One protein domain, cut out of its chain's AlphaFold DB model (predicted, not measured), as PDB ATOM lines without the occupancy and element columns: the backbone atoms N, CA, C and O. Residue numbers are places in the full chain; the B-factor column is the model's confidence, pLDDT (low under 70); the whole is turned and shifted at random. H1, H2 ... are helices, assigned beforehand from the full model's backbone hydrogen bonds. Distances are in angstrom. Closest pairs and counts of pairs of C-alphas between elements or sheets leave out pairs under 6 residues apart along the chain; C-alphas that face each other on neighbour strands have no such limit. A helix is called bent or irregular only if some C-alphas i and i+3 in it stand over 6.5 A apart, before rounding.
ATOM      1  N   TRP A  84      32.513  39.750 -10.334       96.75
ATOM      2  CA  TRP A  84      31.579  40.378  -9.405       96.75
ATOM      3  C   TRP A  84      32.236  40.792  -8.089       96.75
ATOM      4  O   TRP A  84      31.931  41.860  -7.563       96.75
ATOM      5  N   GLU A  85      33.177  39.993  -7.570       95.75
ATOM      6  CA  GLU A  85      33.876  40.311  -6.314       95.75
ATOM      7  C   GLU A  85      34.692  41.604  -6.430       95.75
ATOM      8  O   GLU A  85      34.789  42.372  -5.472       95.75
ATOM      9  N   PHE A  86      35.234  41.896  -7.615       95.88
ATOM     10  CA  PHE A  86      35.889  43.174  -7.865       95.88
ATOM     11  C   PHE A  86      34.872  44.324  -7.855       95.88
ATOM     12  O   PHE A  86      35.107  45.337  -7.199       95.88
ATOM     13  N   LEU A  87      33.735  44.156  -8.543       95.56
ATOM     14  CA  LEU A  87      32.708  45.192  -8.704       95.56
ATOM     15  C   LEU A  87      32.056  45.614  -7.393       95.56
ATOM     16  O   LEU A  87      31.824  46.800  -7.196       95.56
ATOM     17  N   VAL A  88      31.816  44.691  -6.463       94.38
ATOM     18  CA  VAL A  88      31.251  45.046  -5.148       94.38
ATOM     19  C   VAL A  88      32.187  45.973  -4.349       94.38
ATOM     20  O   VAL A  88      31.723  46.753  -3.520       94.38
ATOM     21  N   ASN A  89      33.493  45.949  -4.641       92.12
ATOM     22  CA  ASN A  89      34.533  46.709  -3.941       92.12
ATOM     23  C   ASN A  89      34.994  47.989  -4.680       92.12
ATOM     24  O   ASN A  89      35.980  48.633  -4.276       92.12
ATOM     25  N   ILE A  90      34.340  48.364  -5.784       90.00
ATOM     26  CA  ILE A  90      34.651  49.616  -6.493       90.00
ATOM     27  C   ILE A  90      34.087  50.825  -5.745       90.00
ATOM     28  O   ILE A  90      33.156  50.724  -4.950       90.00
ATOM     29  N   GLU A  91      34.667  51.994  -5.999       83.81
ATOM     30  CA  GLU A  91      34.162  53.243  -5.432       83.81
ATOM     31  C   GLU A  91      32.807  53.593  -6.071       83.81
ATOM     32  O   GLU A  91      32.730  53.919  -7.257       83.81
ATOM     33  N   LYS A  92      31.730  53.546  -5.279       82.69
ATOM     34  CA  LYS A  92      30.346  53.808  -5.715       82.69
ATOM     35  C   LYS A  92      30.035  55.311  -5.828       82.69
ATOM     36  O   LYS A  92      28.993  55.780  -5.392       82.69
ATOM     37  N   ARG A  93      30.958  56.098  -6.390       80.88
ATOM     38  CA  ARG A  93      30.797  57.558  -6.535       80.88
ATOM     39  C   ARG A  93      29.753  57.944  -7.588       80.88
ATOM     40  O   ARG A  93      29.208  59.044  -7.537       80.88
ATOM     41  N   TRP A  94      29.488  57.049  -8.536       85.00
ATOM     42  CA  TRP A  94      28.511  57.243  -9.603       85.00
ATOM     43  C   TRP A  94      27.480  56.124  -9.576       85.00
ATOM     44  O   TRP A  94      27.839  54.950  -9.460       85.00
ATOM     45  N   ASN A  95      26.215  56.485  -9.791       86.12
ATOM     46  CA  ASN A  95      25.085  55.558  -9.781       86.12
ATOM     47  C   ASN A  95      25.298  54.350 -10.706       86.12
ATOM     48  O   ASN A  95      24.798  53.268 -10.428       86.12
ATOM     49  N   TYR A  96      26.032  54.514 -11.816       89.75
ATOM     50  CA  TYR A  96      26.307  53.417 -12.753       89.75
ATOM     51  C   TYR A  96      27.095  52.288 -12.087       89.75
ATOM     52  O   TYR A  96      26.800  51.112 -12.287       89.75
ATOM     53  N   PHE A  97      28.075  52.649 -11.259       91.31
ATOM     54  CA  PHE A  97      28.863  51.692 -10.488       91.31
ATOM     55  C   PHE A  97      28.082  51.120  -9.324       91.31
ATOM     56  O   PHE A  97      28.266  49.952  -9.008       91.31
ATOM     57  N   GLU A  98      27.186  51.905  -8.732       91.94
ATOM     58  CA  GLU A  98      26.254  51.399  -7.731       91.94
ATOM     59  C   GLU A  98      25.352  50.317  -8.336       91.94
ATOM     60  O   GLU A  98      25.373  49.193  -7.852       91.94
ATOM     61  N   LEU A  99      24.699  50.575  -9.473       92.75
ATOM     62  CA  LEU A  99      23.882  49.580 -10.178       92.75
ATOM     63  C   LEU A  99      24.671  48.310 -10.531       92.75
ATOM     64  O   LEU A  99      24.195  47.199 -10.298       92.75
ATOM     65  N   ALA A 100      25.876  48.467 -11.088       95.00
ATOM     66  CA  ALA A 100      26.729  47.332 -11.429       95.00
ATOM     67  C   ALA A 100      27.136  46.526 -10.185       95.00
ATOM     68  O   ALA A 100      27.114  45.297 -10.226       95.00
ATOM     69  N   ALA A 101      27.471  47.202  -9.082       94.69
ATOM     70  CA  ALA A 101      27.835  46.571  -7.819       94.69
ATOM     71  C   ALA A 101      26.643  45.869  -7.153       94.69
ATOM     72  O   ALA A 101      26.814  44.770  -6.637       94.69
ATOM     73  N   GLU A 102      25.447  46.459  -7.199       93.88
ATOM     74  CA  GLU A 102      24.227  45.856  -6.657       93.88
ATOM     75  C   GLU A 102      23.852  44.578  -7.420       93.88
ATOM     76  O   GLU A 102      23.591  43.545  -6.806       93.88
ATOM     77  N   ILE A 103      23.913  44.586  -8.756       95.50
ATOM     78  CA  ILE A 103      23.681  43.367  -9.550       95.50
ATOM     79  C   ILE A 103      24.774  42.327  -9.269       95.50
ATOM     80  O   ILE A 103      24.457  41.162  -9.032       95.50
ATOM     81  N   ALA A 104      26.045  42.738  -9.238       96.44
ATOM     82  CA  ALA A 104      27.170  41.857  -8.927       96.44
ATOM     83  C   ALA A 104      27.025  41.186  -7.551       96.44
ATOM     84  O   ALA A 104      27.270  39.986  -7.422       96.44
ATOM     85  N   TYR A 105      26.592  41.937  -6.538       93.50
ATOM     86  CA  TYR A 105      26.352  41.420  -5.194       93.50
ATOM     87  C   TYR A 105      25.309  40.298  -5.202       93.50
ATOM     88  O   TYR A 105      25.545  39.219  -4.653       93.50
ATOM     89  N   VAL A 106      24.189  40.506  -5.900       93.94
ATOM     90  CA  VAL A 106      23.134  39.491  -6.010       93.94
ATOM     91  C   VAL A 106      23.607  38.275  -6.810       93.94
ATOM     92  O   VAL A 106      23.300  37.149  -6.421       93.94
ATOM     93  N   CYS A 107      24.402  38.460  -7.869       95.19
ATOM     94  CA  CYS A 107      25.008  37.345  -8.605       95.19
ATOM     95  C   CYS A 107      25.908  36.478  -7.708       95.19
ATOM     96  O   CYS A 107      25.797  35.251  -7.728       95.19
ATOM     97  N   ILE A 108      26.755  37.100  -6.875       93.56
ATOM     98  CA  ILE A 108      27.591  36.387  -5.894       93.56
ATOM     99  C   ILE A 108      26.717  35.559  -4.953       93.56
ATOM    100  O   ILE A 108      27.004  34.384  -4.718       93.56
ATOM    101  N   ASP A 109      25.649  36.154  -4.422       89.56
ATOM    102  CA  ASP A 109      24.754  35.472  -3.494       89.56
ATOM    103  C   ASP A 109      23.984  34.323  -4.147       89.56
ATOM    104  O   ASP A 109      23.839  33.264  -3.532       89.56
ATOM    105  N   VAL A 110      23.544  34.486  -5.395       90.94
ATOM    106  CA  VAL A 110      22.907  33.420  -6.178       90.94
ATOM    107  C   VAL A 110      23.857  32.245  -6.365       90.94
ATOM    108  O   VAL A 110      23.473  31.111  -6.080       90.94
ATOM    109  N   VAL A 111      25.105  32.496  -6.762       90.31
ATOM    110  CA  VAL A 111      26.087  31.425  -6.982       90.31
ATOM    111  C   VAL A 111      26.502  30.757  -5.668       90.31
ATOM    112  O   VAL A 111      26.583  29.529  -5.609       90.31
ATOM    113  N   LYS A 112      26.710  31.526  -4.591       87.56
ATOM    114  CA  LYS A 112      27.139  30.986  -3.287       87.56
ATOM    115  C   LYS A 112      26.012  30.271  -2.533       87.56
ATOM    116  O   LYS A 112      26.262  29.252  -1.895       87.56
ATOM    117  N   HIS A 113      24.780  30.774  -2.603       82.19
ATOM    118  CA  HIS A 113      23.661  30.313  -1.767       82.19
ATOM    119  C   HIS A 113      22.493  29.705  -2.557       82.19
ATOM    120  O   HIS A 113      21.433  29.457  -1.977       82.19
ATOM    121  N   LYS A 114      22.652  29.480  -3.868       77.19
ATOM    122  CA  LYS A 114      21.609  28.957  -4.776       77.19
ATOM    123  C   LYS A 114      20.290  29.737  -4.709       77.19
ATOM    124  O   LYS A 114      19.217  29.171  -4.875       77.19
ATOM    125  N   GLY A 115      20.362  31.031  -4.403       66.06
ATOM    126  CA  GLY A 115      19.187  31.895  -4.298       66.06
ATOM    127  C   GLY A 115      18.304  31.689  -3.055       66.06
ATOM    128  O   GLY A 115      17.194  32.212  -3.015       66.06
ATOM    129  N   ASN A 116      18.766  30.958  -2.031       65.38
ATOM    130  CA  ASN A 116      17.954  30.629  -0.847       65.38
ATOM    131  C   ASN A 116      17.979  31.689   0.267       65.38
ATOM    132  O   ASN A 116      17.230  31.586   1.241       65.38
ATOM    133  N   LYS A 117      18.844  32.702   0.162       66.94
ATOM    134  CA  LYS A 117      19.000  33.745   1.181       66.94
ATOM    135  C   LYS A 117      18.329  35.035   0.698       66.94
ATOM    136  O   LYS A 117      18.657  35.543  -0.369       66.94
ATOM    137  N   LYS A 118      17.399  35.583   1.486       62.56
ATOM    138  CA  LYS A 118      16.783  36.898   1.230       62.56
ATOM    139  C   LYS A 118      17.791  38.000   1.557       62.56
ATOM    140  O   LYS A 118      17.950  38.326   2.731       62.56
ATOM    141  N   VAL A 119      18.497  38.530   0.558       59.59
ATOM    142  CA  VAL A 119      19.573  39.520   0.797       59.59
ATOM    143  C   VAL A 119      19.514  40.733  -0.136       59.59
ATOM    144  O   VAL A 119      20.118  41.756   0.149       59.59
ATOM    145  N   ALA A 120      18.725  40.708  -1.206       73.88
ATOM    146  CA  ALA A 120      18.848  41.706  -2.269       73.88
ATOM    147  C   ALA A 120      17.970  42.965  -2.080       73.88
ATOM    148  O   ALA A 120      17.367  43.458  -3.036       73.88
ATOM    149  N   LYS A 121      17.844  43.473  -0.843       85.69
ATOM    150  CA  LYS A 121      16.999  44.649  -0.563       85.69
ATOM    151  C   LYS A 121      17.574  45.925  -1.186       85.69
ATOM    152  O   LYS A 121      16.814  46.701  -1.746       85.69
ATOM    153  N   ASP A 122      18.886  46.114  -1.138       88.81
ATOM    154  CA  ASP A 122      19.513  47.360  -1.596       88.81
ATOM    155  C   ASP A 122      19.334  47.559  -3.111       88.81
ATOM    156  O   ASP A 122      18.827  48.592  -3.546       88.81
ATOM    157  N   ALA A 123      19.588  46.516  -3.907       91.19
ATOM    158  CA  ALA A 123      19.286  46.493  -5.340       91.19
ATOM    159  C   ALA A 123      17.807  46.802  -5.655       91.19
ATOM    160  O   ALA A 123      17.504  47.529  -6.606       91.19
ATOM    161  N   TRP A 124      16.878  46.270  -4.853       92.12
ATOM    162  CA  TRP A 124      15.445  46.535  -4.997       92.12
ATOM    163  C   TRP A 124      15.107  48.008  -4.743       92.12
ATOM    164  O   TRP A 124      14.472  48.643  -5.586       92.12
ATOM    165  N   GLU A 125      15.548  48.557  -3.610       90.75
ATOM    166  CA  GLU A 125      15.295  49.953  -3.226       90.75
ATOM    167  C   GLU A 125      15.977  50.944  -4.182       90.75
ATOM    168  O   GLU A 125      15.472  52.044  -4.396       90.75
ATOM    169  N   PHE A 126      17.089  50.548  -4.807       89.69
ATOM    170  CA  PHE A 126      17.774  51.358  -5.810       89.69
ATOM    171  C   PHE A 126      17.000  51.440  -7.137       89.69
ATOM    172  O   PHE A 126      16.908  52.508  -7.748       89.69
ATOM    173  N   ILE A 127      16.426  50.322  -7.599       92.31
ATOM    174  CA  ILE A 127      15.786  50.217  -8.922       92.31
ATOM    175  C   ILE A 127      14.303  50.610  -8.886       92.31
ATOM    176  O   ILE A 127      13.811  51.230  -9.833       92.31
ATOM    177  N   LEU A 128      13.579  50.299  -7.806       92.50
ATOM    178  CA  LEU A 128      12.144  50.574  -7.672       92.50
ATOM    179  C   LEU A 128      11.765  52.048  -7.961       92.50
ATOM    180  O   LEU A 128      10.833  52.266  -8.746       92.50
ATOM    181  N   PRO A 129      12.474  53.072  -7.435       91.06
ATOM    182  CA  PRO A 129      12.149  54.479  -7.686       91.06
ATOM    183  C   PRO A 129      12.189  54.877  -9.163       91.06
ATOM    184  O   PRO A 129      11.471  55.793  -9.565       91.06
ATOM    185  N   MET A 130      12.963  54.170  -9.995       91.56
ATOM    186  CA  MET A 130      13.036  54.437 -11.436       91.56
ATOM    187  C   MET A 130      11.685  54.201 -12.128       91.56
ATOM    188  O   MET A 130      11.421  54.780 -13.178       91.56
ATOM    189  N   PHE A 131      10.803  53.391 -11.539       92.06
ATOM    190  CA  PHE A 131       9.459  53.122 -12.053       92.06
ATOM    191  C   PHE A 131       8.370  54.001 -11.428       92.06
ATOM    192  O   PHE A 131       7.197  53.823 -11.753       92.06
ATOM    193  N   GLY A 132       8.726  54.948 -10.557       88.50
ATOM    194  CA  GLY A 132       7.777  55.873  -9.945       88.50
ATOM    195  C   GLY A 132       7.094  56.787 -10.968       88.50
ATOM    196  O   GLY A 132       7.646  57.132 -12.016       88.50
ATOM    197  N   SER A 159      16.801  57.447 -14.531       83.25
ATOM    198  CA  SER A 159      15.865  57.277 -15.634       83.25
ATOM    199  C   SER A 159      15.700  55.806 -16.017       83.25
ATOM    200  O   SER A 159      16.675  55.088 -16.250       83.25
ATOM    201  N   ARG A 160      14.449  55.406 -16.273       87.75
ATOM    202  CA  ARG A 160      14.103  54.125 -16.918       87.75
ATOM    203  C   ARG A 160      14.885  53.868 -18.206       87.75
ATOM    204  O   ARG A 160      15.230  52.726 -18.492       87.75
ATOM    205  N   SER A 161      15.171  54.916 -18.984       89.31
ATOM    206  CA  SER A 161      15.921  54.781 -20.238       89.31
ATOM    207  C   SER A 161      17.363  54.343 -20.001       89.31
ATOM    208  O   SER A 161      17.876  53.511 -20.743       89.31
ATOM    209  N   ALA A 162      18.008  54.873 -18.961       89.50
ATOM    210  CA  ALA A 162      19.385  54.539 -18.626       89.50
ATOM    211  C   ALA A 162      19.481  53.120 -18.045       89.50
ATOM    212  O   ALA A 162      20.377  52.369 -18.428       89.50
ATOM    213  N   LEU A 163      18.504  52.714 -17.223       93.38
ATOM    214  CA  LEU A 163      18.371  51.325 -16.771       93.38
ATOM    215  C   LEU A 163      18.210  50.362 -17.956       93.38
ATOM    216  O   LEU A 163      18.945  49.385 -18.051       93.38
ATOM    217  N   SER A 164      17.303  50.653 -18.895       94.31
ATOM    218  CA  SER A 164      17.111  49.821 -20.091       94.31
ATOM    219  C   SER A 164      18.396  49.711 -20.932       94.31
ATOM    220  O   SER A 164      18.786  48.615 -21.334       94.31
ATOM    221  N   GLN A 165      19.127  50.816 -21.121       93.50
ATOM    222  CA  GLN A 165      20.417  50.815 -21.825       93.50
ATOM    223  C   GLN A 165      21.515  50.035 -21.090       93.50
ATOM    224  O   GLN A 165      22.371  49.423 -21.732       93.50
ATOM    225  N   PHE A 166      21.534  50.065 -19.757       95.25
ATOM    226  CA  PHE A 166      22.435  49.241 -18.957       95.25
ATOM    227  C   PHE A 166      22.111  47.755 -19.156       95.25
ATOM    228  O   PHE A 166      22.964  46.982 -19.591       95.25
ATOM    229  N   LEU A 167      20.849  47.380 -18.925       96.25
ATOM    230  CA  LEU A 167      20.373  45.999 -18.984       96.25
ATOM    231  C   LEU A 167      20.512  45.385 -20.386       96.25
ATOM    232  O   LEU A 167      20.920  44.234 -20.516       96.25
ATOM    233  N   GLY A 168      20.282  46.157 -21.454       95.56
ATOM    234  CA  GLY A 168      20.465  45.700 -22.840       95.56
ATOM    235  C   GLY A 168      21.921  45.391 -23.232       95.56
ATOM    236  O   GLY A 168      22.194  44.795 -24.285       95.56
ATOM    237  N   ARG A 169      22.891  45.775 -22.398       95.81
ATOM    238  CA  ARG A 169      24.307  45.449 -22.602       95.81
ATOM    239  C   ARG A 169      24.791  44.270 -21.754       95.81
ATOM    240  O   ARG A 169      25.955  43.888 -21.879       95.81
ATOM    241  N   LEU A 170      23.916  43.653 -20.958       96.94
ATOM    242  CA  LEU A 170      24.235  42.406 -20.269       96.94
ATOM    243  C   LEU A 170      24.380  41.248 -21.267       96.94
ATOM    244  O   LEU A 170      23.723  41.207 -22.313       96.94
ATOM    245  N   ARG A 171      25.296  40.338 -20.953       95.00
ATOM    246  CA  ARG A 171      25.653  39.150 -21.739       95.00
ATOM    247  C   ARG A 171      25.795  37.906 -20.868       95.00
ATOM    248  O   ARG A 171      25.456  36.823 -21.338       95.00
ATOM    249  N   ASP A 172      26.248  38.071 -19.625       95.19
ATOM    250  CA  ASP A 172      26.325  36.986 -18.647       95.19
ATOM    251  C   ASP A 172      24.931  36.462 -18.276       95.19
ATOM    252  O   ASP A 172      24.019  37.234 -17.967       95.19
ATOM    253  N   GLU A 173      24.772  35.141 -18.303       94.62
ATOM    254  CA  GLU A 173      23.487  34.478 -18.073       94.62
ATOM    255  C   GLU A 173      22.972  34.701 -16.645       94.62
ATOM    256  O   GLU A 173      21.781  34.959 -16.456       94.62
ATOM    257  N   THR A 174      23.866  34.697 -15.650       95.19
ATOM    258  CA  THR A 174      23.497  34.902 -14.241       95.19
ATOM    259  C   THR A 174      23.012  36.330 -14.009       95.19
ATOM    260  O   THR A 174      21.944  36.533 -13.433       95.19
ATOM    261  N   ALA A 175      23.744  37.328 -14.509       96.62
ATOM    262  CA  ALA A 175      23.370  38.735 -14.401       96.62
ATOM    263  C   ALA A 175      22.036  39.033 -15.102       96.62
ATOM    264  O   ALA A 175      21.202  39.764 -14.558       96.62
ATOM    265  N   ILE A 176      21.800  38.436 -16.276       97.38
ATOM    266  CA  ILE A 176      20.518  38.546 -16.985       97.38
ATOM    267  C   ILE A 176      19.393  37.905 -16.163       97.38
ATOM    268  O   ILE A 176      18.347  38.532 -15.990       97.38
ATOM    269  N   ALA A 177      19.596  36.699 -15.626       95.62
ATOM    270  CA  ALA A 177      18.596  36.004 -14.816       95.62
ATOM    271  C   ALA A 177      18.257  36.774 -13.528       95.62
ATOM    272  O   ALA A 177      17.082  36.932 -13.193       95.62
ATOM    273  N   VAL A 178      19.264  37.332 -12.848       95.44
ATOM    274  CA  VAL A 178      19.090  38.208 -11.680       95.44
ATOM    275  C   VAL A 178      18.256  39.435 -12.048       95.44
ATOM    276  O   VAL A 178      17.232  39.684 -11.409       95.44
ATOM    277  N   ALA A 179      18.621  40.161 -13.107       96.81
ATOM    278  CA  ALA A 179      17.880  41.345 -13.538       96.81
ATOM    279  C   ALA A 179      16.437  41.018 -13.970       96.81
ATOM    280  O   ALA A 179      15.502  41.743 -13.619       96.81
ATOM    281  N   ALA A 180      16.235  39.909 -14.685       97.25
ATOM    282  CA  ALA A 180      14.911  39.443 -15.081       97.25
ATOM    283  C   ALA A 180      14.055  39.083 -13.858       97.25
ATOM    284  O   ALA A 180      12.894  39.485 -13.788       97.25
ATOM    285  N   SER A 181      14.634  38.393 -12.871       95.44
ATOM    286  CA  SER A 181      13.941  38.011 -11.637       95.44
ATOM    287  C   SER A 181      13.505  39.215 -10.803       95.44
ATOM    288  O   SER A 181      12.388  39.225 -10.281       95.44
ATOM    289  N   LEU A 182      14.340  40.259 -10.741       95.44
ATOM    290  CA  LEU A 182      14.017  41.514 -10.070       95.44
ATOM    291  C   LEU A 182      12.811  42.192 -10.723       95.44
ATOM    292  O   LEU A 182      11.846  42.538 -10.044       95.44
ATOM    293  N   LEU A 183      12.858  42.378 -12.045       96.81
ATOM    294  CA  LEU A 183      11.797  43.056 -12.792       96.81
ATOM    295  C   LEU A 183      10.490  42.254 -12.780       96.81
ATOM    296  O   LEU A 183       9.418  42.833 -12.621       96.81
ATOM    297  N   ALA A 184      10.566  40.927 -12.895       95.88
ATOM    298  CA  ALA A 184       9.399  40.060 -12.769       95.88
ATOM    299  C   ALA A 184       8.783  40.162 -11.369       95.88
ATOM    300  O   ALA A 184       7.565  40.298 -11.240       95.88
ATOM    301  N   ARG A 185       9.606  40.189 -10.308       94.50
ATOM    302  CA  ARG A 185       9.088  40.396  -8.953       94.50
ATOM    303  C   ARG A 185       8.436  41.764  -8.797       94.50
ATOM    304  O   ARG A 185       7.347  41.833  -8.232       94.50
ATOM    305  N   LEU A 186       9.080  42.825  -9.284       94.69
ATOM    306  CA  LEU A 186       8.514  44.175  -9.275       94.69
ATOM    307  C   LEU A 186       7.137  44.176  -9.944       94.69
ATOM    308  O   LEU A 186       6.188  44.690  -9.363       94.69
ATOM    309  N   HIS A 187       7.000  43.537 -11.108       94.94
ATOM    310  CA  HIS A 187       5.712  43.409 -11.785       94.94
ATOM    311  C   HIS A 187       4.659  42.703 -10.917       94.94
ATOM    312  O   HIS A 187       3.570  43.245 -10.728       94.94
ATOM    313  N   ASN A 188       4.987  41.530 -10.368       94.19
ATOM    314  CA  ASN A 188       4.043  40.725  -9.587       94.19
ATOM    315  C   ASN A 188       3.524  41.497  -8.364       94.19
ATOM    316  O   ASN A 188       2.318  41.573  -8.146       94.19
ATOM    317  N   VAL A 189       4.428  42.134  -7.610       92.94
ATOM    318  CA  VAL A 189       4.079  42.885  -6.392       92.94
ATOM    319  C   VAL A 189       3.318  44.179  -6.714       92.94
ATOM    320  O   VAL A 189       2.476  44.605  -5.930       92.94
ATOM    321  N   LEU A 190       3.585  44.815  -7.861       91.56
ATOM    322  CA  LEU A 190       2.864  46.021  -8.289       91.56
ATOM    323  C   LEU A 190       1.481  45.729  -8.873       91.56
ATOM    324  O   LEU A 190       0.623  46.610  -8.863       91.56
ATOM    325  N   ARG A 191       1.283  44.536  -9.436       87.25
ATOM    326  CA  ARG A 191       0.009  44.125 -10.028       87.25
ATOM    327  C   ARG A 191      -0.995  43.644  -8.982       87.25
ATOM    328  O   ARG A 191      -2.180  43.896  -9.164       87.25
ATOM    329  N   ASP A 192      -0.517  42.964  -7.940       82.12
ATOM    330  CA  ASP A 192      -1.339  42.376  -6.870       82.12
ATOM    331  C   ASP A 192      -2.440  41.426  -7.398       82.12
ATOM    332  O   ASP A 192      -3.570  41.400  -6.918       82.12
ATOM    333  N   GLU A 193      -2.117  40.648  -8.440       85.75
ATOM    334  CA  GLU A 193      -3.035  39.692  -9.072       85.75
ATOM    335  C   GLU A 193      -2.361  38.309  -9.201       85.75
ATOM    336  O   GLU A 193      -1.588  38.087 -10.141       85.75
ATOM    337  N   PRO A 194      -2.639  37.358  -8.286       83.19
ATOM    338  CA  PRO A 194      -1.885  36.104  -8.178       83.19
ATOM    339  C   PRO A 194      -2.077  35.156  -9.372       83.19
ATOM    340  O   PRO A 194      -1.229  34.314  -9.646       83.19
ATOM    341  N   SER A 195      -3.186  35.281 -10.108       86.69
ATOM    342  CA  SER A 195      -3.491  34.457 -11.288       86.69
ATOM    343  C   SER A 195      -2.584  34.744 -12.488       86.69
ATOM    344  O   SER A 195      -2.546  33.947 -13.425       86.69
ATOM    345  N   LEU A 196      -1.888  35.884 -12.483       86.88
ATOM    346  CA  LEU A 196      -1.086  36.384 -13.598       86.88
ATOM    347  C   LEU A 196       0.348  36.715 -13.168       86.88
ATOM    348  O   LEU A 196       1.007  37.558 -13.782       86.88
ATOM    349  N   GLU A 197       0.826  36.052 -12.114       89.44
ATOM    350  CA  GLU A 197       2.210  36.162 -11.668       89.44
ATOM    351  C   GLU A 197       3.180  35.587 -12.699       89.44
ATOM    352  O   GLU A 197       3.031  34.468 -13.192       89.44
ATOM    353  N   LEU A 198       4.229  36.354 -12.979       92.56
ATOM    354  CA  LEU A 198       5.362  35.898 -13.764       92.56
ATOM    355  C   LEU A 198       6.210  34.952 -12.915       92.56
ATOM    356  O   LEU A 198       6.706  35.341 -11.851       92.56
ATOM    357  N   VAL A 199       6.401  33.729 -13.400       88.94
ATOM    358  CA  VAL A 199       7.217  32.714 -12.731       88.94
ATOM    359  C   VAL A 199       8.609  32.716 -13.347       88.94
ATOM    360  O   VAL A 199       8.779  32.503 -14.545       88.94
ATOM    361  N   VAL A 200       9.624  32.951 -12.523       90.62
ATOM    362  CA  VAL A 200      11.022  32.977 -12.955       90.62
ATOM    363  C   VAL A 200      11.919  32.422 -11.856       90.62
ATOM    364  O   VAL A 200      11.532  32.309 -10.693       90.62
ATOM    365  N   GLU A 201      13.132  32.041 -12.225       88.06
ATOM    366  CA  GLU A 201      14.163  31.694 -11.257       88.06
ATOM    367  C   GLU A 201      14.436  32.873 -10.313       88.06
ATOM    368  O   GLU A 201      14.270  34.040 -10.669       88.06
ATOM    369  N   TYR A 202      14.843  32.564  -9.083       88.12
ATOM    370  CA  TYR A 202      15.264  33.550  -8.082       88.12
ATOM    371  C   TYR A 202      14.197  34.556  -7.605       88.12
ATOM    372  O   TYR A 202      14.529  35.484  -6.868       88.12
ATOM    373  N   THR A 203      12.904  34.366  -7.907       84.75
ATOM    374  CA  THR A 203      11.827  35.257  -7.415       84.75
ATOM    375  C   THR A 203      11.815  35.400  -5.885       84.75
ATOM    376  O   THR A 203      11.466  36.459  -5.367       84.75
ATOM    377  N   GLY A 204      12.239  34.362  -5.152       85.00
ATOM    378  CA  GLY A 204      12.304  34.352  -3.685       85.00
ATOM    379  C   GLY A 204      13.372  35.261  -3.056       85.00
ATOM    380  O   GLY A 204      13.327  35.473  -1.842       85.00
ATOM    381  N   LEU A 205      14.301  35.810  -3.847       88.50
ATOM    382  CA  LEU A 205      15.347  36.728  -3.371       88.50
ATOM    383  C   LEU A 205      14.812  38.099  -2.959       88.50
ATOM    384  O   LEU A 205      15.405  38.783  -2.122       88.50
ATOM    385  N   TRP A 206      13.717  38.502  -3.589       91.81
ATOM    386  CA  TRP A 206      13.249  39.874  -3.616       91.81
ATOM    387  C   TRP A 206      12.121  40.109  -2.602       91.81
ATOM    388  O   TRP A 206      11.397  39.172  -2.236       91.81
ATOM    389  N   PRO A 207      11.919  41.360  -2.151       90.44
ATOM    390  CA  PRO A 207      10.781  41.728  -1.317       90.44
ATOM    391  C   PRO A 207       9.434  41.248  -1.875       90.44
ATOM    392  O   PRO A 207       9.226  41.141  -3.083       90.44
ATOM    393  N   ALA A 208       8.509  40.921  -0.971       87.12
ATOM    394  CA  ALA A 208       7.174  40.430  -1.320       87.12
ATOM    395  C   ALA A 208       6.082  41.494  -1.307       87.12
ATOM    396  O   ALA A 208       4.979  41.234  -1.766       87.12
ATOM    397  N   VAL A 209       6.390  42.664  -0.763       86.81
ATOM    398  CA  VAL A 209       5.438  43.750  -0.570       86.81
ATOM    399  C   VAL A 209       6.139  45.045  -0.936       86.81
ATOM    400  O   VAL A 209       7.329  45.211  -0.659       86.81
ATOM    401  N   VAL A 210       5.389  45.960  -1.538       89.06
ATOM    402  CA  VAL A 210       5.833  47.320  -1.814       89.06
ATOM    403  C   VAL A 210       4.846  48.303  -1.210       89.06
ATOM    404  O   VAL A 210       3.629  48.151  -1.322       89.06
ATOM    405  N   SER A 211       5.373  49.335  -0.564       87.44
ATOM    406  CA  SER A 211       4.550  50.442  -0.099       87.44
ATOM    407  C   SER A 211       4.069  51.249  -1.299       87.44
ATOM    408  O   SER A 211       4.873  51.654  -2.138       87.44
ATOM    409  N   ASN A 212       2.768  51.542  -1.351       86.31
ATOM    410  CA  ASN A 212       2.173  52.420  -2.361       86.31
ATOM    411  C   ASN A 212       2.365  51.928  -3.816       86.31
ATOM    412  O   ASN A 212       2.832  52.682  -4.672       86.31
ATOM    413  N   ALA A 213       1.982  50.677  -4.109       88.31
ATOM    414  CA  ALA A 213       2.090  50.067  -5.443       88.31
ATOM    415  C   ALA A 213       1.519  50.946  -6.577       88.31
ATOM    416  O   ALA A 213       2.140  51.099  -7.627       88.31
ATOM    417  N   ASN A 214       0.401  51.632  -6.320       87.88
ATOM    418  CA  ASN A 214      -0.262  52.529  -7.277       87.88
ATOM    419  C   ASN A 214       0.583  53.739  -7.715       87.88
ATOM    420  O   ASN A 214       0.237  54.412  -8.684       87.88
ATOM    421  N   SER A 215       1.672  54.053  -7.006       89.06
ATOM    422  CA  SER A 215       2.572  55.147  -7.383       89.06
ATOM    423  C   SER A 215       3.563  54.778  -8.486       89.06
ATOM    424  O   SER A 215       4.178  55.680  -9.060       89.06
ATOM    425  N   TYR A 216       3.681  53.497  -8.835       91.56
ATOM    426  CA  TYR A 216       4.639  53.004  -9.820       91.56
ATOM    427  C   TYR A 216       3.956  52.573 -11.119       91.56
ATOM    428  O   TYR A 216       2.820  52.102 -11.151       91.56
ATOM    429  N   ASN A 217       4.673  52.713 -12.229       91.25
ATOM    430  CA  ASN A 217       4.195  52.328 -13.546       91.25
ATOM    431  C   ASN A 217       4.503  50.851 -13.822       91.25
ATOM    432  O   ASN A 217       5.560  50.509 -14.355       91.25
ATOM    433  N   ASN A 218       3.540  49.983 -13.518       91.94
ATOM    434  CA  ASN A 218       3.672  48.542 -13.732       91.94
ATOM    435  C   ASN A 218       3.931  48.162 -15.210       91.94
ATOM    436  O   ASN A 218       4.726  47.275 -15.519       91.94
ATOM    437  N   ARG A 219       3.311  48.878 -16.157       92.00
ATOM    438  CA  ARG A 219       3.499  48.621 -17.596       92.00
ATOM    439  C   ARG A 219       4.934  48.900 -18.046       92.00
ATOM    440  O   ARG A 219       5.460  48.183 -18.890       92.00
ATOM    441  N   ALA A 220       5.568  49.916 -17.466       93.00
ATOM    442  CA  ALA A 220       6.958  50.243 -17.746       93.00
ATOM    443  C   ALA A 220       7.927  49.148 -17.284       93.00
ATOM    444  O   ALA A 220       8.927  48.910 -17.956       93.00
ATOM    445  N   VAL A 221       7.629  48.475 -16.169       95.44
ATOM    446  CA  VAL A 221       8.427  47.335 -15.692       95.44
ATOM    447  C   VAL A 221       8.415  46.215 -16.731       95.44
ATOM    448  O   VAL A 221       9.477  45.734 -17.123       95.44
ATOM    449  N   LEU A 222       7.231  45.863 -17.253       95.12
ATOM    450  CA  LEU A 222       7.093  44.858 -18.315       95.12
ATOM    451  C   LEU A 222       7.809  45.246 -19.608       95.12
ATOM    452  O   LEU A 222       8.359  44.382 -20.285       95.12
ATOM    453  N   GLU A 223       7.804  46.529 -19.971       94.94
ATOM    454  CA  GLU A 223       8.508  47.012 -21.160       94.94
ATOM    455  C   GLU A 223      10.024  46.818 -21.026       94.94
ATOM    456  O   GLU A 223      10.645  46.247 -21.923       94.94
ATOM    457  N   VAL A 224      10.604  47.223 -19.890       96.94
ATOM    458  CA  VAL A 224      12.039  47.042 -19.616       96.94
ATOM    459  C   VAL A 224      12.394  45.554 -19.543       96.94
ATOM    460  O   VAL A 224      13.395  45.139 -20.127       96.94
ATOM    461  N   LEU A 225      11.559  44.735 -18.895       97.50
ATOM    462  CA  LEU A 225      11.756  43.284 -18.827       97.50
ATOM    463  C   LEU A 225      11.715  42.641 -20.219       97.50
ATOM    464  O   LEU A 225      12.595  41.855 -20.564       97.50
ATOM    465  N   SER A 226      10.738  43.008 -21.046       96.88
ATOM    466  CA  SER A 226      10.630  42.527 -22.426       96.88
ATOM    467  C   SER A 226      11.858  42.916 -23.256       96.88
ATOM    468  O   SER A 226      12.418  42.075 -23.957       96.88
ATOM    469  N   GLN A 227      12.338  44.159 -23.133       96.88
ATOM    470  CA  GLN A 227      13.550  44.626 -23.819       96.88
ATOM    471  C   GLN A 227      14.800  43.848 -23.388       96.88
ATOM    472  O   GLN A 227      15.580  43.440 -24.251       96.88
ATOM    473  N   LEU A 228      14.966  43.599 -22.083       97.56
ATOM    474  CA  LEU A 228      16.050  42.771 -21.550       97.56
ATOM    475  C   LEU A 228      16.014  41.363 -22.161       97.56
ATOM    476  O   LEU A 228      17.018  40.917 -22.711       97.56
ATOM    477  N   LEU A 229      14.862  40.686 -22.124       96.88
ATOM    478  CA  LEU A 229      14.737  39.309 -22.615       96.88
ATOM    479  C   LEU A 229      14.914  39.205 -24.132       96.88
ATOM    480  O   LEU A 229      15.620  38.318 -24.608       96.88
ATOM    481  N   LEU A 230      14.326  40.126 -24.901       96.12
ATOM    482  CA  LEU A 230      14.496  40.163 -26.356       96.12
ATOM    483  C   LEU A 230      15.959  40.356 -26.749       96.12
ATOM    484  O   LEU A 230      16.418  39.774 -27.729       96.12
ATOM    485  N   GLN A 231      16.695  41.176 -26.002       95.44
ATOM    486  CA  GLN A 231      18.115  41.376 -26.241       95.44
ATOM    487  C   GLN A 231      18.940  40.163 -25.796       95.44
ATOM    488  O   GLN A 231      19.849  39.762 -26.517       95.44
ATOM    489  N   ALA A 232      18.605  39.553 -24.660       94.88
ATOM    490  CA  ALA A 232      19.274  38.364 -24.143       94.88
ATOM    491  C   ALA A 232      19.137  37.157 -25.088       94.88
ATOM    492  O   ALA A 232      20.125  36.486 -25.381       94.88
ATOM    493  N   LEU A 233      17.945  36.935 -25.652       94.44
ATOM    494  CA  LEU A 233      17.674  35.835 -26.586       94.44
ATOM    495  C   LEU A 233      18.384  35.971 -27.939       94.44
ATOM    496  O   LEU A 233      18.530  34.972 -28.638       94.44
ATOM    497  N   LYS A 234      18.873  37.163 -28.312       93.38
ATOM    498  CA  LYS A 234      19.762  37.296 -29.483       93.38
ATOM    499  C   LYS A 234      21.081  36.557 -29.277       93.38
ATOM    500  O   LYS A 234      21.642  36.048 -30.239       93.38
ATOM    501  N   TYR A 235      21.559  36.521 -28.036       91.06
ATOM    502  CA  TYR A 235      22.840  35.924 -27.664       91.06
ATOM    503  C   TYR A 235      22.688  34.509 -27.104       91.06
ATOM    504  O   TYR A 235      23.584  33.690 -27.276       91.06
ATOM    505  N   HIS A 236      21.541  34.208 -26.489       91.12
ATOM    506  CA  HIS A 236      21.222  32.908 -25.894       91.12
ATOM    507  C   HIS A 236      19.876  32.379 -26.417       91.12
ATOM    508  O   HIS A 236      18.906  32.276 -25.662       91.12
ATOM    509  N   PRO A 237      19.768  32.053 -27.719       89.69
ATOM    510  CA  PRO A 237      18.489  31.706 -28.351       89.69
ATOM    511  C   PRO A 237      17.872  30.404 -27.823       89.69
ATOM    512  O   PRO A 237      16.692  30.139 -28.046       89.69
ATOM    513  N   THR A 238      18.657  29.575 -27.137       89.31
ATOM    514  CA  THR A 238      18.233  28.285 -26.586       89.31
ATOM    515  C   THR A 238      17.784  28.360 -25.126       89.31
ATOM    516  O   THR A 238      17.474  27.323 -24.540       89.31
ATOM    517  N   ASN A 239      17.732  29.547 -24.510       92.12
ATOM    518  CA  ASN A 239      17.276  29.661 -23.127       92.12
ATOM    519  C   ASN A 239      15.739  29.538 -23.043       92.12
ATOM    520  O   ASN A 239      14.979  30.461 -23.352       92.12
ATOM    521  N   VAL A 240      15.282  28.361 -22.610       92.88
ATOM    522  CA  VAL A 240      13.860  27.996 -22.509       92.88
ATOM    523  C   VAL A 240      13.129  28.838 -21.461       92.88
ATOM    524  O   VAL A 240      11.984  29.232 -21.688       92.88
ATOM    525  N   SER A 241      13.771  29.121 -20.324       93.19
ATOM    526  CA  SER A 241      13.178  29.894 -19.226       93.19
ATOM    527  C   SER A 241      12.831  31.316 -19.678       93.19
ATOM    528  O   SER A 241      11.744  31.813 -19.388       93.19
ATOM    529  N   TRP A 242      13.699  31.951 -20.469       95.25
ATOM    530  CA  TRP A 242      13.476  33.307 -20.985       95.25
ATOM    531  C   TRP A 242      12.406  33.368 -22.077       95.25
ATOM    532  O   TRP A 242      11.612  34.311 -22.102       95.25
ATOM    533  N   LEU A 243      12.333  32.352 -22.944       94.81
ATOM    534  CA  LEU A 243      11.253  32.232 -23.930       94.81
ATOM    535  C   LEU A 243       9.890  32.078 -23.246       94.81
ATOM    536  O   LEU A 243       8.938  32.768 -23.613       94.81
ATOM    537  N   LYS A 244       9.799  31.224 -22.218       95.00
ATOM    538  CA  LYS A 244       8.574  31.073 -21.419       95.00
ATOM    539  C   LYS A 244       8.169  32.388 -20.762       95.00
ATOM    540  O   LYS A 244       7.024  32.797 -20.922       95.00
ATOM    541  N   LEU A 245       9.117  33.092 -20.142       95.88
ATOM    542  CA  LEU A 245       8.852  34.377 -19.500       95.88
ATOM    543  C   LEU A 245       8.364  35.446 -20.497       95.88
ATOM    544  O   LEU A 245       7.445  36.199 -20.185       95.88
ATOM    545  N   LEU A 246       8.902  35.497 -21.724       95.12
ATOM    546  CA  LEU A 246       8.337  36.346 -22.787       95.12
ATOM    547  C   LEU A 246       6.911  35.937 -23.169       95.12
ATOM    548  O   LEU A 246       6.085  36.809 -23.462       95.12
ATOM    549  N   GLY A 247       6.621  34.637 -23.175       95.12
ATOM    550  CA  GLY A 247       5.269  34.111 -23.323       95.12
ATOM    551  C   GLY A 247       4.332  34.663 -22.248       95.12
ATOM    552  O   GLY A 247       3.327  35.290 -22.589       95.12
ATOM    553  N   ASP A 248       4.725  34.537 -20.981       95.19
ATOM    554  CA  ASP A 248       3.960  34.997 -19.814       95.19
ATOM    555  C   ASP A 248       3.712  36.512 -19.864       95.19
ATOM    556  O   ASP A 248       2.579  36.967 -19.704       95.19
ATOM    557  N   ILE A 249       4.733  37.306 -20.205       95.50
ATOM    558  CA  ILE A 249       4.606  38.762 -20.384       95.50
ATOM    559  C   ILE A 249       3.581  39.098 -21.474       95.50
ATOM    560  O   ILE A 249       2.742  39.981 -21.298       95.50
ATOM    561  N   ASN A 250       3.630  38.416 -22.622       94.88
ATOM    562  CA  ASN A 250       2.676  38.671 -23.704       94.88
ATOM    563  C   ASN A 250       1.264  38.205 -23.342       94.88
ATOM    564  O   ASN A 250       0.302  38.855 -23.752       94.88
ATOM    565  N   PHE A 251       1.131  37.131 -22.564       93.81
ATOM    566  CA  PHE A 251      -0.151  36.664 -22.053       93.81
ATOM    567  C   PHE A 251      -0.769  37.697 -21.105       93.81
ATOM    568  O   PHE A 251      -1.912  38.109 -21.302       93.81
ATOM    569  N   VAL A 252       0.032  38.207 -20.167       92.94
ATOM    570  CA  VAL A 252      -0.306  39.303 -19.249       92.94
ATOM    571  C   VAL A 252      -0.762  40.565 -19.987       92.94
ATOM    572  O   VAL A 252      -1.697  41.230 -19.543       92.94
ATOM    573  N   LEU A 253      -0.129  40.894 -21.116       91.75
ATOM    574  CA  LEU A 253      -0.481  42.045 -21.956       91.75
ATOM    575  C   LEU A 253      -1.703  41.801 -22.868       91.75
ATOM    576  O   LEU A 253      -2.070  42.699 -23.625       91.75
ATOM    577  N   GLY A 254      -2.314  40.611 -22.839       92.06
ATOM    578  CA  GLY A 254      -3.447  40.235 -23.697       92.06
ATOM    579  C   GLY A 254      -3.065  39.855 -25.135       92.06
ATOM    580  O   GLY A 254      -3.925  39.646 -25.987       92.06
ATOM    581  N   HIS A 255      -1.772  39.734 -25.445       94.69
ATOM    582  CA  HIS A 255      -1.276  39.334 -26.763       94.69
ATOM    583  C   HIS A 255      -1.175  37.804 -26.891       94.69
ATOM    584  O   HIS A 255      -0.087  37.250 -27.072       94.69
ATOM    585  N   HIS A 256      -2.312  37.106 -26.842       94.38
ATOM    586  CA  HIS A 256      -2.358  35.636 -26.790       94.38
ATOM    587  C   HIS A 256      -1.638  34.939 -27.959       94.38
ATOM    588  O   HIS A 256      -0.951  33.942 -27.750       94.38
ATOM    589  N   ALA A 257      -1.716  35.485 -29.178       95.56
ATOM    590  CA  ALA A 257      -1.024  34.917 -30.339       95.56
ATOM    591  C   ALA A 257       0.510  34.964 -30.198       95.56
ATOM    592  O   ALA A 257       1.201  34.003 -30.537       95.56
ATOM    593  N   LYS A 258       1.051  36.070 -29.663       94.00
ATOM    594  CA  LYS A 258       2.492  36.201 -29.390       94.00
ATOM    595  C   LYS A 258       2.916  35.303 -28.233       94.00
ATOM    596  O   LYS A 258       3.969  34.682 -28.318       94.00
ATOM    597  N   ALA A 259       2.089  35.211 -27.191       94.88
ATOM    598  CA  ALA A 259       2.339  34.326 -26.060       94.88
ATOM    599  C   ALA A 259       2.464  32.864 -26.511       94.88
ATOM    600  O   ALA A 259       3.484  32.224 -26.265       94.88
ATOM    601  N   LEU A 260       1.478  32.375 -27.275       95.19
ATOM    602  CA  LEU A 260       1.482  31.014 -27.815       95.19
ATOM    603  C   LEU A 260       2.715  30.748 -28.681       95.19
ATOM    604  O   LEU A 260       3.336  29.695 -28.553       95.19
ATOM    605  N   ARG A 261       3.106  31.709 -29.526       94.88
ATOM    606  CA  ARG A 261       4.322  31.597 -30.336       94.88
ATOM    607  C   ARG A 261       5.565  31.356 -29.471       94.88
ATOM    608  O   ARG A 261       6.304  30.421 -29.760       94.88
ATOM    609  N   TYR A 262       5.782  32.151 -28.424       94.19
ATOM    610  CA  TYR A 262       6.955  31.985 -27.558       94.19
ATOM    611  C   TYR A 262       6.932  30.670 -26.771       94.19
ATOM    612  O   TYR A 262       7.971  30.027 -26.631       94.19
ATOM    613  N   TYR A 263       5.760  30.210 -26.320       94.81
ATOM    614  CA  TYR A 263       5.644  28.893 -25.686       94.81
ATOM    615  C   TYR A 263       5.965  27.743 -26.650       94.81
ATOM    616  O   TYR A 263       6.625  26.779 -26.259       94.81
ATOM    617  N   LEU A 264       5.543  27.845 -27.915       93.62
ATOM    618  CA  LEU A 264       5.891  26.868 -28.948       93.62
ATOM    619  C   LEU A 264       7.390  26.895 -29.268       93.62
ATOM    620  O   LEU A 264       8.005  25.834 -29.348       93.62
ATOM    621  N   GLU A 265       7.989  28.081 -29.398       92.31
ATOM    622  CA  GLU A 265       9.439  28.234 -29.579       92.31
ATOM    623  C   GLU A 265      10.205  27.590 -28.409       92.31
ATOM    624  O   GLU A 265      11.106  26.784 -28.642       92.31
ATOM    625  N   ALA A 266       9.780  27.833 -27.164       91.38
ATOM    626  CA  ALA A 266      10.341  27.182 -25.981       91.38
ATOM    627  C   ALA A 266      10.232  25.645 -26.056       91.38
ATOM    628  O   ALA A 266      11.206  24.942 -25.785       91.38
ATOM    629  N   GLY A 267       9.077  25.110 -26.468       87.88
ATOM    630  CA  GLY A 267       8.867  23.668 -26.638       87.88
ATOM    631  C   GLY A 267       9.742  23.041 -27.732       87.88
ATOM    632  O   GLY A 267      10.262  21.939 -27.552       87.88
ATOM    633  N   ILE A 268       9.956  23.748 -28.846       90.12
ATOM    634  CA  ILE A 268      10.847  23.305 -29.932       90.12
ATOM    635  C   ILE A 268      12.296  23.240 -29.447       90.12
ATOM    636  O   ILE A 268      12.995  22.272 -29.750       90.12
ATOM    637  N   VAL A 269      12.744  24.246 -28.692       87.25
ATOM    638  CA  VAL A 269      14.100  24.283 -28.133       87.25
ATOM    639  C   VAL A 269      14.322  23.117 -27.171       87.25
ATOM    640  O   VAL A 269      15.305  22.399 -27.333       87.25
ATOM    641  N   VAL A 270      13.386  22.860 -26.247       81.44
ATOM    642  CA  VAL A 270      13.462  21.701 -25.335       81.44
ATOM    643  C   VAL A 270      13.602  20.397 -26.116       81.44
ATOM    644  O   VAL A 270      14.456  19.577 -25.796       81.44
ATOM    645  N   ARG A 271      12.804  20.213 -27.175       70.69
ATOM    646  CA  ARG A 271      12.839  18.993 -27.988       70.69
ATOM    647  C   ARG A 271      14.140  18.819 -28.775       70.69
ATOM    648  O   ARG A 271      14.492  17.691 -29.076       70.69
ATOM    649  N   ARG A 272      14.830  19.901 -29.142       69.31
ATOM    650  CA  ARG A 272      16.137  19.823 -29.823       69.31
ATOM    651  C   ARG A 272      17.295  19.492 -28.877       69.31
ATOM    652  O   ARG A 272      18.364  19.151 -29.370       69.31
ATOM    653  N   LEU A 273      17.102  19.645 -27.567       59.78
ATOM    654  CA  LEU A 273      18.108  19.363 -26.536       59.78
ATOM    655  C   LEU A 273      17.999  17.941 -25.950       59.78
ATOM    656  O   LEU A 273      18.912  17.529 -25.238       59.78
ATOM    657  N   LEU A 274      16.901  17.224 -26.227       53.88
ATOM    658  CA  LEU A 274      16.654  15.820 -25.863       53.88
ATOM    659  C   LEU A 274      17.002  14.888 -27.028       53.88
ATOM    660  O   LEU A 274      17.535  13.794 -26.747       53.88
TER     661      LEU A 274
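Overview. This is residues 84 to 132 and 159 to 274 of the 274 residues of the protein "Hypothetical protein" of Timema cristinae (UniProt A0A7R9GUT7). H5 forms the core, with H6 packed beside it and H7 beside H6, the three centres making a triangle in which H6 runs opposite ways to both H5 and H7; H8 packs along H7 at one end of the whole and H4 on H6. Toward the other end H2 crosses the first part of H5, with H1 and H3 on it, and the long link, residues 192 to 217, folds along H5 and back. The printed part has 165 residues, with eight named helices, H1 to H8 in chain order, and no named strand: all helix. It is compact, with a radius of gyration of the C-alphas of 15.6 A, and spans 45 by 38 by 30 A.

Along the chain. H5, residues 173 to 191, is 26.6 A long, beginning at C-alpha 173 (23.487, 34.478, -18.073). H6 is residues 218 to 235, 26.8 A; H7 240 to 252, 18.4 A; H8 256 to 273, 26.1 A, ending at C-alpha 273 (18.108, 19.363, -26.536). H4 is residues 160 to 167. H2, residues 95 to 113, is 26.5 A long; H1 is residues 84 to 88, from C-alpha 84 (31.579, 40.378, -9.405). H3, residues 121 to 131, is only just irregular: C-alphas 126 and 129 are 6.7 A apart.

Arrangement. The hub, H6, touches H5 in a hairpin, at a shallow tilt of 20 degrees; their closest C-alphas, His 187 and Asn 218, are 5.9 A apart. H6 and H7 form a hairpin at 30 degrees, closest at Leu 229 and Trp 242, C-alphas 6.3 A apart. H7 and H8 form another at 11 degrees, closest at Gly 247 and Ala 259, 4.0 A between C-alphas. H4 touches H6 at Ser 164 and Val 224, C-alphas 5.8 A apart. H2 touches H5 about perpendicular, at 79 degrees, with C-alphas of Cys 107 and Ala 175 closest, 6.2 A. H2 also touches H1, with C-alphas of Val 88 and Ala 101 at 4.6 A, and H3, with those of Glu 102 and Ala 123 at 5.2 A. H1 and H8 are apart. O i to N i+4 pairs are within hydrogen-bond range throughout H1, H2, H4, H5, H7 and H8, in 4 of 7 in H3 and 12 of 14 in H6.

Size, cuts and confidence. The farthest C-alphas, Arg 93 and Leu 274, are 48.1 A apart. Residues 133 to 158 are not printed; C-alphas 132 and 159 are 10.0 A apart across the cut. The link from H5 to H6 is long. pLDDT is under 70 at residues 115 to 119 and 272 to 274.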